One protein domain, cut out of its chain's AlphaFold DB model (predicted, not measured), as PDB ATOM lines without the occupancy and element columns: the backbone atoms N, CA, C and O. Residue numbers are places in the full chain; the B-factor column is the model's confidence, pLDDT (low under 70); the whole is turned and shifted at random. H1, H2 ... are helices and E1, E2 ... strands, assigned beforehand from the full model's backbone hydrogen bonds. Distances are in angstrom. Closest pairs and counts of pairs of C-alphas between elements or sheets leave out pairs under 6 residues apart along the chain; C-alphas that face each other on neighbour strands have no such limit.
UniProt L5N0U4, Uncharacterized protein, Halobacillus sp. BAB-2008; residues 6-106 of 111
ATOM      1  N   GLY A   6     -39.579  31.999 -37.852       49.25
ATOM      2  CA  GLY A   6     -40.954  31.549 -38.095       49.25
ATOM      3  C   GLY A   6     -41.265  31.412 -39.590       49.25
ATOM      4  O   GLY A   6     -40.414  31.703 -40.435       49.25
ATOM      5  N   TYR A   7     -42.471  30.947 -39.921       48.56
ATOM      6  CA  TYR A   7     -42.839  30.543 -41.282       48.56
ATOM      7  C   TYR A   7     -42.585  31.682 -42.283       48.56
ATOM      8  O   TYR A   7     -43.178  32.756 -42.177       48.56
ATOM      9  N   ARG A   8     -41.645  31.492 -43.218       54.19
ATOM     10  CA  ARG A   8     -41.262  32.530 -44.187       54.19
ATOM     11  C   ARG A   8     -42.326  32.618 -45.267       54.19
ATOM     12  O   ARG A   8     -42.510  31.672 -46.020       54.19
ATOM     13  N   ILE A   9     -42.987  33.761 -45.350       63.31
ATOM     14  CA  ILE A   9     -44.015  34.009 -46.367       63.31
ATOM     15  C   ILE A   9     -43.367  34.632 -47.606       63.31
ATOM     16  O   ILE A   9     -43.758  34.350 -48.732       63.31
ATOM     17  N   ILE A  10     -42.367  35.495 -47.391       63.81
ATOM     18  CA  ILE A  10     -41.724  36.289 -48.438       63.81
ATOM     19  C   ILE A  10     -40.210  36.299 -48.179       63.81
ATOM     20  O   ILE A  10     -39.761  36.728 -47.112       63.81
ATOM     21  N   ASP A  11     -39.428  35.824 -49.153       59.25
ATOM     22  CA  ASP A  11     -37.957  35.908 -49.194       59.25
ATOM     23  C   ASP A  11     -37.569  36.574 -50.522       59.25
ATOM     24  O   ASP A  11     -37.487  35.923 -51.564       59.25
ATOM     25  N   VAL A  12     -37.407  37.901 -50.501       67.25
ATOM     26  CA  VAL A  12     -36.976  38.665 -51.681       67.25
ATOM     27  C   VAL A  12     -35.486  38.931 -51.551       67.25
ATOM     28  O   VAL A  12     -35.029  39.591 -50.612       67.25
ATOM     29  N   ARG A  13     -34.716  38.425 -52.515       55.69
ATOM     30  CA  ARG A  13     -33.265  38.599 -52.576       55.69
ATOM     31  C   ARG A  13     -32.883  39.415 -53.806       55.69
ATOM     32  O   ARG A  13     -33.135  39.004 -54.930       55.69
ATOM     33  N   SER A  14     -32.204  40.533 -53.579       54.31
ATOM     34  CA  SER A  14     -31.498  41.317 -54.593       54.31
ATOM     35  C   SER A  14     -29.990  41.340 -54.291       54.31
ATOM     36  O   SER A  14     -29.564  40.960 -53.198       54.31
ATOM     37  N   ARG A  15     -29.153  41.773 -55.247       66.94
ATOM     38  CA  ARG A  15     -27.670  41.709 -55.185       66.94
ATOM     39  C   ARG A  15     -27.051  42.327 -53.919       66.94
ATOM     40  O   ARG A  15     -25.956  41.926 -53.545       66.94
ATOM     41  N   LYS A  16     -27.735  43.274 -53.269       65.94
ATOM     42  CA  LYS A  16     -27.285  43.946 -52.033       65.94
ATOM     43  C   LYS A  16     -28.274  43.853 -50.864       65.94
ATOM     44  O   LYS A  16     -27.977  44.362 -49.792       65.94
ATOM     45  N   PHE A  17     -29.442  43.236 -51.049       44.16
ATOM     46  CA  PHE A  17     -30.517  43.304 -50.058       44.16
ATOM     47  C   PHE A  17     -31.284  41.989 -49.963       44.16
ATOM     48  O   PHE A  17     -31.624  41.384 -50.978       44.16
ATOM     49  N   ARG A  18     -31.563  41.547 -48.736       57.97
ATOM     50  CA  ARG A  18     -32.405  40.381 -48.466       57.97
ATOM     51  C   ARG A  18     -33.495  40.790 -47.485       57.97
ATOM     52  O   ARG A  18     -33.206  41.016 -46.313       57.97
ATOM     53  N   LEU A  19     -34.734  40.827 -47.962       52.38
ATOM     54  CA  LEU A  19     -35.915  41.036 -47.135       52.38
ATOM     55  C   LEU A  19     -36.535  39.677 -46.817       52.38
ATOM     56  O   LEU A  19     -36.846  38.915 -47.730       52.38
ATOM     57  N   VAL A  20     -36.714  39.368 -45.532       59.88
ATOM     58  CA  VAL A  20     -37.362  38.124 -45.099       59.88
ATOM     59  C   VAL A  20     -38.476  38.453 -44.123       59.88
ATOM     60  O   VAL A  20     -38.205  38.939 -43.027       59.88
ATOM     61  N   ILE A  21     -39.711  38.137 -44.503       57.44
ATOM     62  CA  ILE A  21     -40.898  38.301 -43.659       57.44
ATOM     63  C   ILE A  21     -41.270  36.925 -43.099       57.44
ATOM     64  O   ILE A  21     -41.529  35.985 -43.855       57.44
ATOM     65  N   CYS A  22     -41.258  36.802 -41.771       55.09
ATOM     66  CA  CYS A  22     -41.595  35.571 -41.052       55.09
ATOM     67  C   CYS A  22     -42.912  35.762 -40.291       55.09
ATOM     68  O   CYS A  22     -43.009  36.669 -39.468       55.09
ATOM     69  N   LEU A  23     -43.895  34.895 -40.533       48.38
ATOM     70  CA  LEU A  23     -45.131  34.804 -39.760       48.38
ATOM     71  C   LEU A  23     -44.824  34.075 -38.448       48.38
ATOM     72  O   LEU A  23     -44.408  32.913 -38.442       48.38
ATOM     73  N   PHE A  24     -45.004  34.776 -37.334       53.22
ATOM     74  CA  PHE A  24     -45.039  34.183 -36.005       53.22
ATOM     75  C   PHE A  24     -46.475  34.271 -35.494       53.22
ATOM     76  O   PHE A  24     -47.020  35.365 -35.372       53.22
ATOM     77  N   PHE A  25     -47.078  33.122 -35.195       48.03
ATOM     78  CA  PHE A  25     -48.343  33.065 -34.472       48.03
ATOM     79  C   PHE A  25     -48.077  33.459 -33.016       48.03
ATOM     80  O   PHE A  25     -47.727  32.621 -32.188       48.03
ATOM     81  N   PHE A  26     -48.164  34.757 -32.724       53.91
ATOM     82  CA  PHE A  26     -48.141  35.265 -31.359       53.91
ATOM     83  C   PHE A  26     -49.569  35.326 -30.831       53.91
ATOM     84  O   PHE A  26     -50.423  36.018 -31.379       53.91
ATOM     85  N   GLN A  27     -49.821  34.622 -29.734       50.66
ATOM     86  CA  GLN A  27     -51.010  34.842 -28.928       50.66
ATOM     87  C   GLN A  27     -50.751  36.061 -28.026       50.66
ATOM     88  O   GLN A  27     -50.417  35.904 -26.857       50.66
ATOM     89  N   GLY A  28     -50.810  37.275 -28.592       60.91
ATOM     90  CA  GLY A  28     -50.602  38.539 -27.867       60.91
ATOM     91  C   GLY A  28     -49.469  39.421 -28.411       60.91
ATOM     92  O   GLY A  28     -49.050  39.282 -29.559       60.91
ATOM     93  N   ALA A  29     -48.990  40.356 -27.583       58.88
ATOM     94  CA  ALA A  29     -47.912  41.289 -27.915       58.88
ATOM     95  C   ALA A  29     -46.540  40.751 -27.467       58.88
ATOM     96  O   ALA A  29     -46.413  40.191 -26.381       58.88
ATOM     97  N   PHE A  30     -45.505  40.943 -28.289       60.19
ATOM     98  CA  PHE A  30     -44.124  40.554 -27.987       60.19
ATOM     99  C   PHE A  30     -43.249  41.805 -27.867       60.19
ATOM    100  O   PHE A  30     -43.210  42.616 -28.789       60.19
ATOM    101  N   SER A  31     -42.549  41.955 -26.741       59.09
ATOM    102  CA  SER A  31     -41.620  43.063 -26.500       59.09
ATOM    103  C   SER A  31     -40.180  42.553 -26.497       59.09
ATOM    104  O   SER A  31     -39.868  41.570 -25.824       59.09
ATOM    105  N   ILE A  32     -39.305  43.207 -27.263       60.62
ATOM    106  CA  ILE A  32     -37.865  42.927 -27.298       60.62
ATOM    107  C   ILE A  32     -37.183  44.017 -26.478       60.62
ATOM    108  O   ILE A  32     -37.252  45.188 -26.839       60.62
ATOM    109  N   ASN A  33     -36.528  43.633 -25.384       59.81
ATOM    110  CA  ASN A  33     -35.697  44.532 -24.589       59.81
ATOM    111  C   ASN A  33     -34.258  44.016 -24.602       59.81
ATOM    112  O   ASN A  33     -33.978  42.936 -24.082       59.81
ATOM    113  N   GLU A  34     -33.355  44.798 -25.189       68.12
ATOM    114  CA  GLU A  34     -31.915  44.542 -25.192       68.12
ATOM    115  C   GLU A  34     -31.240  45.587 -24.296       68.12
ATOM    116  O   GLU A  34     -31.463  46.787 -24.444       68.12
ATOM    117  N   ARG A  35     -30.454  45.126 -23.318       70.56
ATOM    118  CA  ARG A  35     -29.689  45.966 -22.390       70.56
ATOM    119  C   ARG A  35     -28.291  45.377 -22.244       70.56
ATOM    120  O   ARG A  35     -28.157  44.160 -22.127       70.56
ATOM    121  N   GLU A  36     -27.277  46.236 -22.197       66.12
ATOM    122  CA  GLU A  36     -25.935  45.887 -21.728       66.12
ATOM    123  C   GLU A  36     -25.706  46.508 -20.339       66.12
ATOM    124  O   GLU A  36     -25.836  47.726 -20.195       66.12
ATOM    125  N   PRO A  37     -25.394  45.716 -19.297       73.56
ATOM    126  CA  PRO A  37     -25.332  44.252 -19.258       73.56
ATOM    127  C   PRO A  37     -26.717  43.587 -19.376       73.56
ATOM    128  O   PRO A  37     -27.741  44.172 -19.014       73.56
ATOM    129  N   SER A  38     -26.736  42.344 -19.866       77.19
ATOM    130  CA  SER A  38     -27.961  41.551 -20.019       77.19
ATOM    131  C   SER A  38     -28.673  41.350 -18.680       77.19
ATOM    132  O   SER A  38     -28.014  41.040 -17.687       77.19
ATOM    133  N   PHE A  39     -30.007  41.445 -18.670       75.69
ATOM    134  CA  PHE A  39     -30.815  41.247 -17.463       75.69
ATOM    135  C   PHE A  39     -30.504  39.919 -16.768       75.69
ATOM    136  O   PHE A  39     -30.473  38.854 -17.393       75.69
ATOM    137  N   THR A  40     -30.340  39.981 -15.452       81.56
ATOM    138  CA  THR A  40     -30.222  38.810 -14.590       81.56
ATOM    139  C   THR A  40     -31.519  37.995 -14.605       81.56
ATOM    140  O   THR A  40     -32.603  38.496 -14.905       81.56
ATOM    141  N   ARG A  41     -31.441  36.707 -14.246       71.44
ATOM    142  CA  ARG A  41     -32.630  35.830 -14.216       71.44
ATOM    143  C   ARG A  41     -33.722  36.324 -13.259       71.44
ATOM    144  O   ARG A  41     -34.892  36.081 -13.525       71.44
ATOM    145  N   GLN A  42     -33.345  37.000 -12.173       73.19
ATOM    146  CA  GLN A  42     -34.301  37.575 -11.222       73.19
ATOM    147  C   GLN A  42     -34.993  38.809 -11.805       73.19
ATOM    148  O   GLN A  42     -36.214  38.895 -11.738       73.19
ATOM    149  N   GLU A  43     -34.244  39.717 -12.439       78.69
ATOM    150  CA  GLU A  43     -34.820  40.868 -13.149       78.69
ATOM    151  C   GLU A  43     -35.768  40.408 -14.260       78.69
ATOM    152  O   GLU A  43     -36.877  40.917 -14.361       78.69
ATOM    153  N   GLN A  44     -35.385  39.388 -15.036       79.25
ATOM    154  CA  GLN A  44     -36.273  38.785 -16.034       79.25
ATOM    155  C   GLN A  44     -37.538  38.207 -15.392       79.25
ATOM    156  O   GLN A  44     -38.625  38.401 -15.921       79.25
ATOM    157  N   GLY A  45     -37.418  37.536 -14.242       78.25
ATOM    158  CA  GLY A  45     -38.565  37.037 -13.485       78.25
ATOM    159  C   GLY A  45     -39.521  38.154 -13.058       78.25
ATOM    160  O   GLY A  45     -40.724  38.014 -13.247       78.25
ATOM    161  N   TRP A  46     -39.000  39.270 -12.542       77.56
ATOM    162  CA  TRP A  46     -39.803  40.432 -12.141       77.56
ATOM    163  C   TRP A  46     -40.443  41.157 -13.328       77.56
ATOM    164  O   TRP A  46     -41.621  41.499 -13.265       77.56
ATOM    165  N   ILE A  47     -39.701  41.342 -14.425       81.19
ATOM    166  CA  ILE A  47     -40.214  41.943 -15.664       81.19
ATOM    167  C   ILE A  47     -41.349  41.080 -16.231       81.19
ATOM    168  O   ILE A  47     -42.428  41.595 -16.516       81.19
ATOM    169  N   SER A  48     -41.139  39.764 -16.320       79.25
ATOM    170  CA  SER A  48     -42.157  38.809 -16.770       79.25
ATOM    171  C   SER A  48     -43.348  38.715 -15.814       79.25
ATOM    172  O   SER A  48     -44.470  38.520 -16.267       79.25
ATOM    173  N   PHE A  49     -43.151  38.888 -14.502       80.31
ATOM    174  CA  PHE A  49     -44.245  38.934 -13.523       80.31
ATOM    175  C   PHE A  49     -45.095  40.209 -13.636       80.31
ATOM    176  O   PHE A  49     -46.294  40.184 -13.350       80.31
ATOM    177  N   GLY A  50     -44.502  41.312 -14.104       83.69
ATOM    178  CA  GLY A  50     -45.199  42.581 -14.319       83.69
ATOM    179  C   GLY A  50     -46.386  42.466 -15.279       83.69
ATOM    180  O   GLY A  50     -47.411  43.102 -15.046       83.69
ATOM    181  N   GLY A  51     -46.297  41.610 -16.302       83.56
ATOM    182  CA  GLY A  51     -47.388  41.366 -17.254       83.56
ATOM    183  C   GLY A  51     -48.654  40.796 -16.592       83.56
ATOM    184  O   GLY A  51     -49.694  41.457 -16.604       83.56
ATOM    185  N   PRO A  52     -48.599  39.592 -15.987       87.19
ATOM    186  CA  PRO A  52     -49.701  39.032 -15.207       87.19
ATOM    187  C   PRO A  52     -50.225  39.980 -14.123       87.19
ATOM    188  O   PRO A  52     -51.438  40.119 -13.986       87.19
ATOM    189  N   LEU A  53     -49.338  40.663 -13.387       90.00
ATOM    190  CA  LEU A  53     -49.737  41.582 -12.320       90.00
ATOM    191  C   LEU A  53     -50.544  42.774 -12.857       90.00
ATOM    192  O   LEU A  53     -51.579  43.120 -12.287       90.00
ATOM    193  N   PHE A  54     -50.114  43.362 -13.975       90.75
ATOM    194  CA  PHE A  54     -50.850  44.431 -14.648       90.75
ATOM    195  C   PHE A  54     -52.232  43.959 -15.108       90.75
ATOM    196  O   PHE A  54     -53.227  44.636 -14.856       90.75
ATOM    197  N   ASN A  55     -52.310  42.773 -15.718       90.62
ATOM    198  CA  ASN A  55     -53.574  42.197 -16.174       90.62
ATOM    199  C   ASN A  55     -54.540  41.920 -15.008       90.62
ATOM    200  O   ASN A  55     -55.731  42.209 -15.114       90.62
ATOM    201  N   ILE A  56     -54.044  41.424 -13.867       92.75
ATOM    202  CA  ILE A  56     -54.852  41.253 -12.646       92.75
ATOM    203  C   ILE A  56     -55.357  42.609 -12.144       92.75
ATOM    204  O   ILE A  56     -56.540  42.743 -11.835       92.75
ATOM    205  N   GLY A  57     -54.488  43.623 -12.096       94.06
ATOM    206  CA  GLY A  57     -54.864  44.979 -11.692       94.06
ATOM    207  C   GLY A  57     -55.944  45.578 -12.595       94.06
ATOM    208  O   GLY A  57     -56.956  46.074 -12.102       94.06
ATOM    209  N   ALA A  58     -55.783  45.462 -13.914       92.44
ATOM    210  CA  ALA A  58     -56.766  45.915 -14.894       92.44
ATOM    211  C   ALA A  58     -58.113  45.188 -14.744       92.44
ATOM    212  O   ALA A  58     -59.163  45.829 -14.758       92.44
ATOM    213  N   ALA A  59     -58.096  43.867 -14.536       93.06
ATOM    214  CA  ALA A  59     -59.308  43.099 -14.258       93.06
ATOM    215  C   ALA A  59     -59.985  43.564 -12.953       93.06
ATOM    216  O   ALA A  59     -61.196  43.771 -12.930       93.06
ATOM    217  N   GLY A  60     -59.213  43.807 -11.889       94.69
ATOM    218  CA  GLY A  60     -59.723  44.320 -10.615       94.69
ATOM    219  C   GLY A  60     -60.369  45.706 -10.728       94.69
ATOM    220  O   GLY A  60     -61.418  45.939 -10.134       94.69
ATOM    221  N   LEU A  61     -59.799  46.604 -11.537       95.56
ATOM    222  CA  LEU A  61     -60.365  47.937 -11.785       95.56
ATOM    223  C   LEU A  61     -61.703  47.888 -12.537       95.56
ATOM    224  O   LEU A  61     -62.568  48.730 -12.307       95.56
ATOM    225  N   VAL A  62     -61.876  46.911 -13.429       94.44
ATOM    226  CA  VAL A  62     -63.089  46.761 -14.253       94.44
ATOM    227  C   VAL A  62     -64.148  45.887 -13.571       94.44
ATOM    228  O   VAL A  62     -65.322  45.973 -13.923       94.44
ATOM    229  N   TRP A  63     -63.775  45.102 -12.555       93.81
ATOM    230  CA  TRP A  63     -64.683  44.267 -11.759       93.81
ATOM    231  C   TRP A  63     -65.995  44.954 -11.328       93.81
ATOM    232  O   TRP A  63     -67.054  44.377 -11.575       93.81
ATOM    233  N   PRO A  64     -65.999  46.176 -10.745       95.56
ATOM    234  CA  PRO A  64     -67.248  46.827 -10.337       95.56
ATOM    235  C   PRO A  64     -68.160  47.219 -11.510       95.56
ATOM    236  O   PRO A  64     -69.327  47.528 -11.294       95.56
ATOM    237  N   LEU A  65     -67.648  47.217 -12.745       93.75
ATOM    238  CA  LEU A  65     -68.395  47.555 -13.961       93.75
ATOM    239  C   LEU A  65     -68.983  46.320 -14.662       93.75
ATOM    240  O   LEU A  65     -69.599  46.437 -15.729       93.75
ATOM    241  N   LEU A  66     -68.795  45.126 -14.089       92.44
ATOM    242  CA  LEU A  66     -69.351  43.890 -14.624       92.44
ATOM    243  C   LEU A  66     -70.881  43.938 -14.667       92.44
ATOM    244  O   LEU A  66     -71.541  44.430 -13.756       92.44
ATOM    245  N   GLY A  67     -71.452  43.425 -15.758       87.62
ATOM    246  CA  GLY A  67     -72.901  43.413 -15.977       87.62
ATOM    247  C   GLY A  67     -73.503  44.739 -16.460       87.62
ATOM    248  O   GLY A  67     -74.625  44.721 -16.952       87.62
ATOM    249  N   ILE A  68     -72.770  45.862 -16.410       93.25
ATOM    250  CA  ILE A  68     -73.259  47.159 -16.920       93.25
ATOM    251  C   ILE A  68     -73.292  47.165 -18.452       93.25
ATOM    252  O   ILE A  68     -74.272  47.579 -19.067       93.25
ATOM    253  N   HIS A  69     -72.203  46.722 -19.084       93.38
ATOM    254  CA  HIS A  69     -72.095  46.645 -20.538       93.38
ATOM    255  C   HIS A  69     -71.220  45.461 -20.954       93.38
ATOM    256  O   HIS A  69     -70.276  45.081 -20.252       93.38
ATOM    257  N   ILE A  70     -71.491  44.897 -22.134       93.50
ATOM    258  CA  ILE A  70     -70.745  43.743 -22.653       93.50
ATOM    259  C   ILE A  70     -69.248  44.042 -22.816       93.50
ATOM    260  O   ILE A  70     -68.420  43.186 -22.526       93.50
ATOM    261  N   PHE A  71     -68.886  45.273 -23.188       93.75
ATOM    262  CA  PHE A  71     -67.485  45.691 -23.319       93.75
ATOM    263  C   PHE A  71     -66.696  45.583 -22.010       93.75
ATOM    264  O   PHE A  71     -65.566  45.108 -22.039       93.75
ATOM    265  N   TRP A  72     -67.285  45.948 -20.865       92.69
ATOM    266  CA  TRP A  72     -66.624  45.802 -19.562       92.69
ATOM    267  C   TRP A  72     -66.429  44.337 -19.193       92.69
ATOM    268  O   TRP A  72     -65.366  43.950 -18.717       92.69
ATOM    269  N   SER A  73     -67.426  43.508 -19.500       92.12
ATOM    270  CA  SER A  73     -67.346  42.062 -19.286       92.12
ATOM    271  C   SER A  73     -66.256  41.433 -20.158       92.12
ATOM    272  O   SER A  73     -65.427  40.680 -19.659       92.12
ATOM    273  N   LEU A  74     -66.195  41.789 -21.445       93.19
ATOM    274  CA  LEU A  74     -65.145  41.331 -22.358       93.19
ATOM    275  C   LEU A  74     -63.759  41.791 -21.904       93.19
ATOM    276  O   LEU A  74     -62.834  40.985 -21.883       93.19
ATOM    277  N   LEU A  75     -63.618  43.059 -21.509       91.25
ATOM    278  CA  LEU A  75     -62.353  43.606 -21.029       91.25
ATOM    279  C   LEU A  75     -61.886  42.892 -19.755       91.25
ATOM    280  O   LEU A  75     -60.709  42.548 -19.649       91.25
ATOM    281  N   PHE A  76     -62.799  42.613 -18.825       94.12
ATOM    282  CA  PHE A  76     -62.511  41.839 -17.622       94.12
ATOM    283  C   PHE A  76     -62.016  40.426 -17.958       94.12
ATOM    284  O   PHE A  76     -60.916  40.043 -17.557       94.12
ATOM    285  N   TRP A  77     -62.794  39.667 -18.738       92.50
ATOM    286  CA  TRP A  77     -62.460  38.285 -19.085       92.50
ATOM    287  C   TRP A  77     -61.185  38.184 -19.920       92.50
ATOM    288  O   TRP A  77     -60.402  37.259 -19.725       92.50
ATOM    289  N   PHE A  78     -60.940  39.150 -20.804       91.31
ATOM    290  CA  PHE A  78     -59.717  39.220 -21.592       91.31
ATOM    291  C   PHE A  78     -58.479  39.431 -20.713       91.31
ATOM    292  O   PHE A  78     -57.502  38.697 -20.847       91.31
ATOM    293  N   ASN A  79     -58.526  40.378 -19.771       91.38
ATOM    294  CA  ASN A  79     -57.412  40.609 -18.849       91.38
ATOM    295  C   ASN A  79     -57.192  39.411 -17.916       91.38
ATOM    296  O   ASN A  79     -56.054  38.992 -17.714       91.38
ATOM    297  N   LEU A  80     -58.264  38.794 -17.412       91.00
ATOM    298  CA  LEU A  80     -58.152  37.597 -16.579       91.00
ATOM    299  C   LEU A  80     -57.547  36.415 -17.355       91.00
ATOM    300  O   LEU A  80     -56.654  35.733 -16.853       91.00
ATOM    301  N   TYR A  81     -57.976  36.213 -18.602       89.62
ATOM    302  CA  TYR A  81     -57.393  35.224 -19.503       89.62
ATOM    303  C   TYR A  81     -55.898  35.466 -19.725       89.62
ATOM    304  O   TYR A  81     -55.107  34.534 -19.581       89.62
ATOM    305  N   LEU A  82     -55.491  36.704 -20.025       85.62
ATOM    306  CA  LEU A  82     -54.081  37.041 -20.219       85.62
ATOM    307  C   LEU A  82     -53.255  36.843 -18.944       85.62
ATOM    308  O   LEU A  82     -52.126  36.369 -19.029       85.62
ATOM    309  N   ALA A  83     -53.797  37.171 -17.768       87.69
ATOM    310  CA  ALA A  83     -53.126  36.921 -16.494       87.69
ATOM    311  C   ALA A  83     -52.834  35.426 -16.294       87.69
ATOM    312  O   ALA A  83     -51.700  35.053 -15.995       87.69
ATOM    313  N   VAL A  84     -53.836  34.569 -16.520       85.56
ATOM    314  CA  VAL A  84     -53.689  33.113 -16.387       85.56
ATOM    315  C   VAL A  84     -52.747  32.563 -17.455       85.56
ATOM    316  O   VAL A  84     -51.791  31.866 -17.123       85.56
ATOM    317  N   ALA A  85     -52.960  32.909 -18.725       81.25
ATOM    318  CA  ALA A  85     -52.155  32.420 -19.840       81.25
ATOM    319  C   ALA A  85     -50.673  32.801 -19.698       81.25
ATOM    320  O   ALA A  85     -49.808  31.954 -19.911       81.25
ATOM    321  N   ASN A  86     -50.371  34.034 -19.274       83.06
ATOM    322  CA  ASN A  86     -48.993  34.489 -19.076       83.06
ATOM    323  C   ASN A  86     -48.320  33.837 -17.862       83.06
ATOM    324  O   ASN A  86     -47.096  33.738 -17.834       83.06
ATOM    325  N   MET A  87     -49.085  33.362 -16.875       79.12
ATOM    326  CA  MET A  87     -48.538  32.690 -15.693       79.12
ATOM    327  C   MET A  87     -48.265  31.197 -15.924       79.12
ATOM    328  O   MET A  87     -47.480  30.597 -15.187       79.12
ATOM    329  N   ILE A  88     -48.854  30.587 -16.958       81.00
ATOM    330  CA  ILE A  88     -48.605  29.183 -17.295       81.00
ATOM    331  C   ILE A  88     -47.166  29.035 -17.825       81.00
ATOM    332  O   ILE A  88     -46.791  29.689 -18.806       81.00
ATOM    333  N   PRO A  89     -46.333  28.170 -17.217       73.88
ATOM    334  CA  PRO A  89     -44.986  27.904 -17.696       73.88
ATOM    335  C   PRO A  89     -45.050  26.981 -18.919       73.88
ATOM    336  O   PRO A  89     -45.081  25.758 -18.794       73.88
ATOM    337  N   PHE A  90     -45.059  27.565 -20.114       71.75
ATOM    338  CA  PHE A  90     -44.997  26.838 -21.376       71.75
ATOM    339  C   PHE A  90     -43.753  27.249 -22.160       71.75
ATOM    340  O   PHE A  90     -43.236  28.359 -22.040       71.75
ATOM    341  N   THR A  91     -43.250  26.333 -22.983       63.78
ATOM    342  CA  THR A  91     -42.116  26.607 -23.871       63.78
ATOM    343  C   THR A  91     -42.566  26.337 -25.297       63.78
ATOM    344  O   THR A  91     -42.957  25.217 -25.609       63.78
ATOM    345  N   VAL A  92     -42.522  27.344 -26.167       62.12
ATOM    346  CA  VAL A  92     -42.852  27.194 -27.593       62.12
ATOM    347  C   VAL A  92     -41.576  27.411 -28.391       62.12
ATOM    348  O   VAL A  92     -40.964  28.476 -28.325       62.12
ATOM    349  N   ASN A  93     -41.150  26.385 -29.132       55.03
ATOM    350  CA  ASN A  93     -39.959  26.421 -29.993       55.03
ATOM    351  C   ASN A  93     -38.686  26.938 -29.288       55.03
ATOM    352  O   ASN A  93     -37.930  27.733 -29.846       55.03
ATOM    353  N   GLY A  94     -38.460  26.517 -28.039       60.88
ATOM    354  CA  GLY A  94     -37.288  26.904 -27.246       60.88
ATOM    355  C   GLY A  94     -37.363  28.292 -26.596       60.88
ATOM    356  O   GLY A  94     -36.480  28.625 -25.807       60.88
ATOM    357  N   ARG A  95     -38.415  29.084 -26.859       60.47
ATOM    358  CA  ARG A  95     -38.701  30.318 -26.112       60.47
ATOM    359  C   ARG A  95     -39.604  30.012 -24.923       60.47
ATOM    360  O   ARG A  95     -40.610  29.319 -25.059       60.47
ATOM    361  N   LYS A  96     -39.210  30.524 -23.763       68.56
ATOM    362  CA  LYS A  96     -39.920  30.382 -22.493       68.56
ATOM    363  C   LYS A  96     -41.030  31.427 -22.402       68.56
ATOM    364  O   LYS A  96     -40.810  32.565 -22.805       68.56
ATOM    365  N   SER A  97     -42.195  31.042 -21.889       73.69
ATOM    366  CA  SER A  97     -43.235  31.995 -21.498       73.69
ATOM    367  C   SER A  97     -42.807  32.804 -20.272       73.69
ATOM    368  O   SER A  97     -41.890  32.407 -19.543       73.69
ATOM    369  N   ASP A  98     -43.511  33.900 -19.999       74.75
ATOM    370  CA  ASP A  98     -43.329  34.678 -18.770       74.75
ATOM    371  C   ASP A  98     -43.470  33.799 -17.517       74.75
ATOM    372  O   ASP A  98     -42.630  33.852 -16.617       74.75
ATOM    373  N   GLY A  99     -44.436  32.875 -17.512       73.31
ATOM    374  CA  GLY A  99     -44.615  31.876 -16.460       73.31
ATOM    375  C   GLY A  99     -43.379  31.005 -16.220       73.31
ATOM    376  O   GLY A  99     -43.058  30.689 -15.075       73.31
ATOM    377  N   CYS A 100     -42.613  30.660 -17.261       73.62
ATOM    378  CA  CYS A 100     -41.350  29.935 -17.096       73.62
ATOM    379  C   CYS A 100     -40.271  30.786 -16.409       73.62
ATOM    380  O   CYS A 100     -39.498  30.250 -15.608       73.62
ATOM    381  N   HIS A 101     -40.203  32.086 -16.706       77.25
ATOM    382  CA  HIS A 101     -39.272  33.005 -16.048       77.25
ATOM    383  C   HIS A 101     -39.639  33.186 -14.571       77.25
ATOM    384  O   HIS A 101     -38.780  32.984 -13.707       77.25
ATOM    385  N   VAL A 102     -40.920  33.424 -14.273       76.19
ATOM    386  CA  VAL A 102     -41.456  33.529 -12.905       76.19
ATOM    387  C   VAL A 102     -41.184  32.253 -12.106       76.19
ATOM    388  O   VAL A 102     -40.572  32.305 -11.038       76.19
ATOM    389  N   TRP A 103     -41.537  31.085 -12.648       74.19
ATOM    390  CA  TRP A 103     -41.330  29.796 -11.980       74.19
ATOM    391  C   TRP A 103     -39.854  29.519 -11.668       74.19
ATOM    392  O   TRP A 103     -39.508  29.024 -10.593       74.19
ATOM    393  N   SER A 104     -38.961  29.866 -12.600       71.81
ATOM    394  CA  SER A 104     -37.518  29.694 -12.413       71.81
ATOM    395  C   SER A 104     -36.921  30.625 -11.351       71.81
ATOM    396  O   SER A 104     -35.908  30.268 -10.750       71.81
ATOM    397  N   SER A 105     -37.555  31.775 -11.102       68.19
ATOM    398  CA  SER A 105     -37.183  32.704 -10.033       68.19
ATOM    399  C   SER A 105     -37.605  32.163  -8.658       68.19
ATOM    400  O   SER A 105     -36.785  32.082  -7.746       68.19
ATOM    401  N   PHE A 106     -38.846  31.674  -8.528       66.94
ATOM    402  CA  PHE A 106     -39.386  31.150  -7.263       66.94
ATOM    403  C   PHE A 106     -38.697  29.870  -6.766       66.94
ATOM    404  O   PHE A 106     -38.445  29.730  -5.571       66.94
TER     405      PHE A 106
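Overview. This is residues 6 to 106 of the 111 residues of an uncharacterized protein of Halobacillus sp. BAB-2008 (UniProt L5N0U4). A strand hairpin, E1 and E2, lies away from a helical hairpin, H1 and H2, with H3 packed at its open end. The printed part has 101 residues, class mixed, with order E1, E2, H1, H2, H3. It is loose, radius of gyration of the C-alphas 18.1 A, spanning 60 by 35 by 22 A.

Arrangement. E1, residues 7 to 14, and E2, residues 17 to 23, form an antiparallel hairpin; N 9 and O 21 are 3.1 A apart. H1, residues 41 to 65, and H2, residues 70 to 87, touch as a hairpin at a shallow tilt of 21 degrees, closest C-alphas Pro 52 and Ala 83, 4.2 A. H3, residues 98 to 106, touches H1 at residues 41 to 51 alone, closest C-alphas Gly 45 and Val 102, 4.6 A. Every O i to N i+4 pair is within hydrogen-bond range in H2 and H3, 17 of 21 in H1.

Along the chain. H1 spans 37.6 A. C-alpha 7 is at (-42.839, 30.543, -41.282), C-alpha 106 at (-39.386, 31.150, -7.263).

Size, cuts and confidence. The link E2 to H1 is long. In the printed part 38 residues have a pLDDT under 70, namely residues 6 to 34, residue 36, residues 91 to 96 and residues 105 to 106.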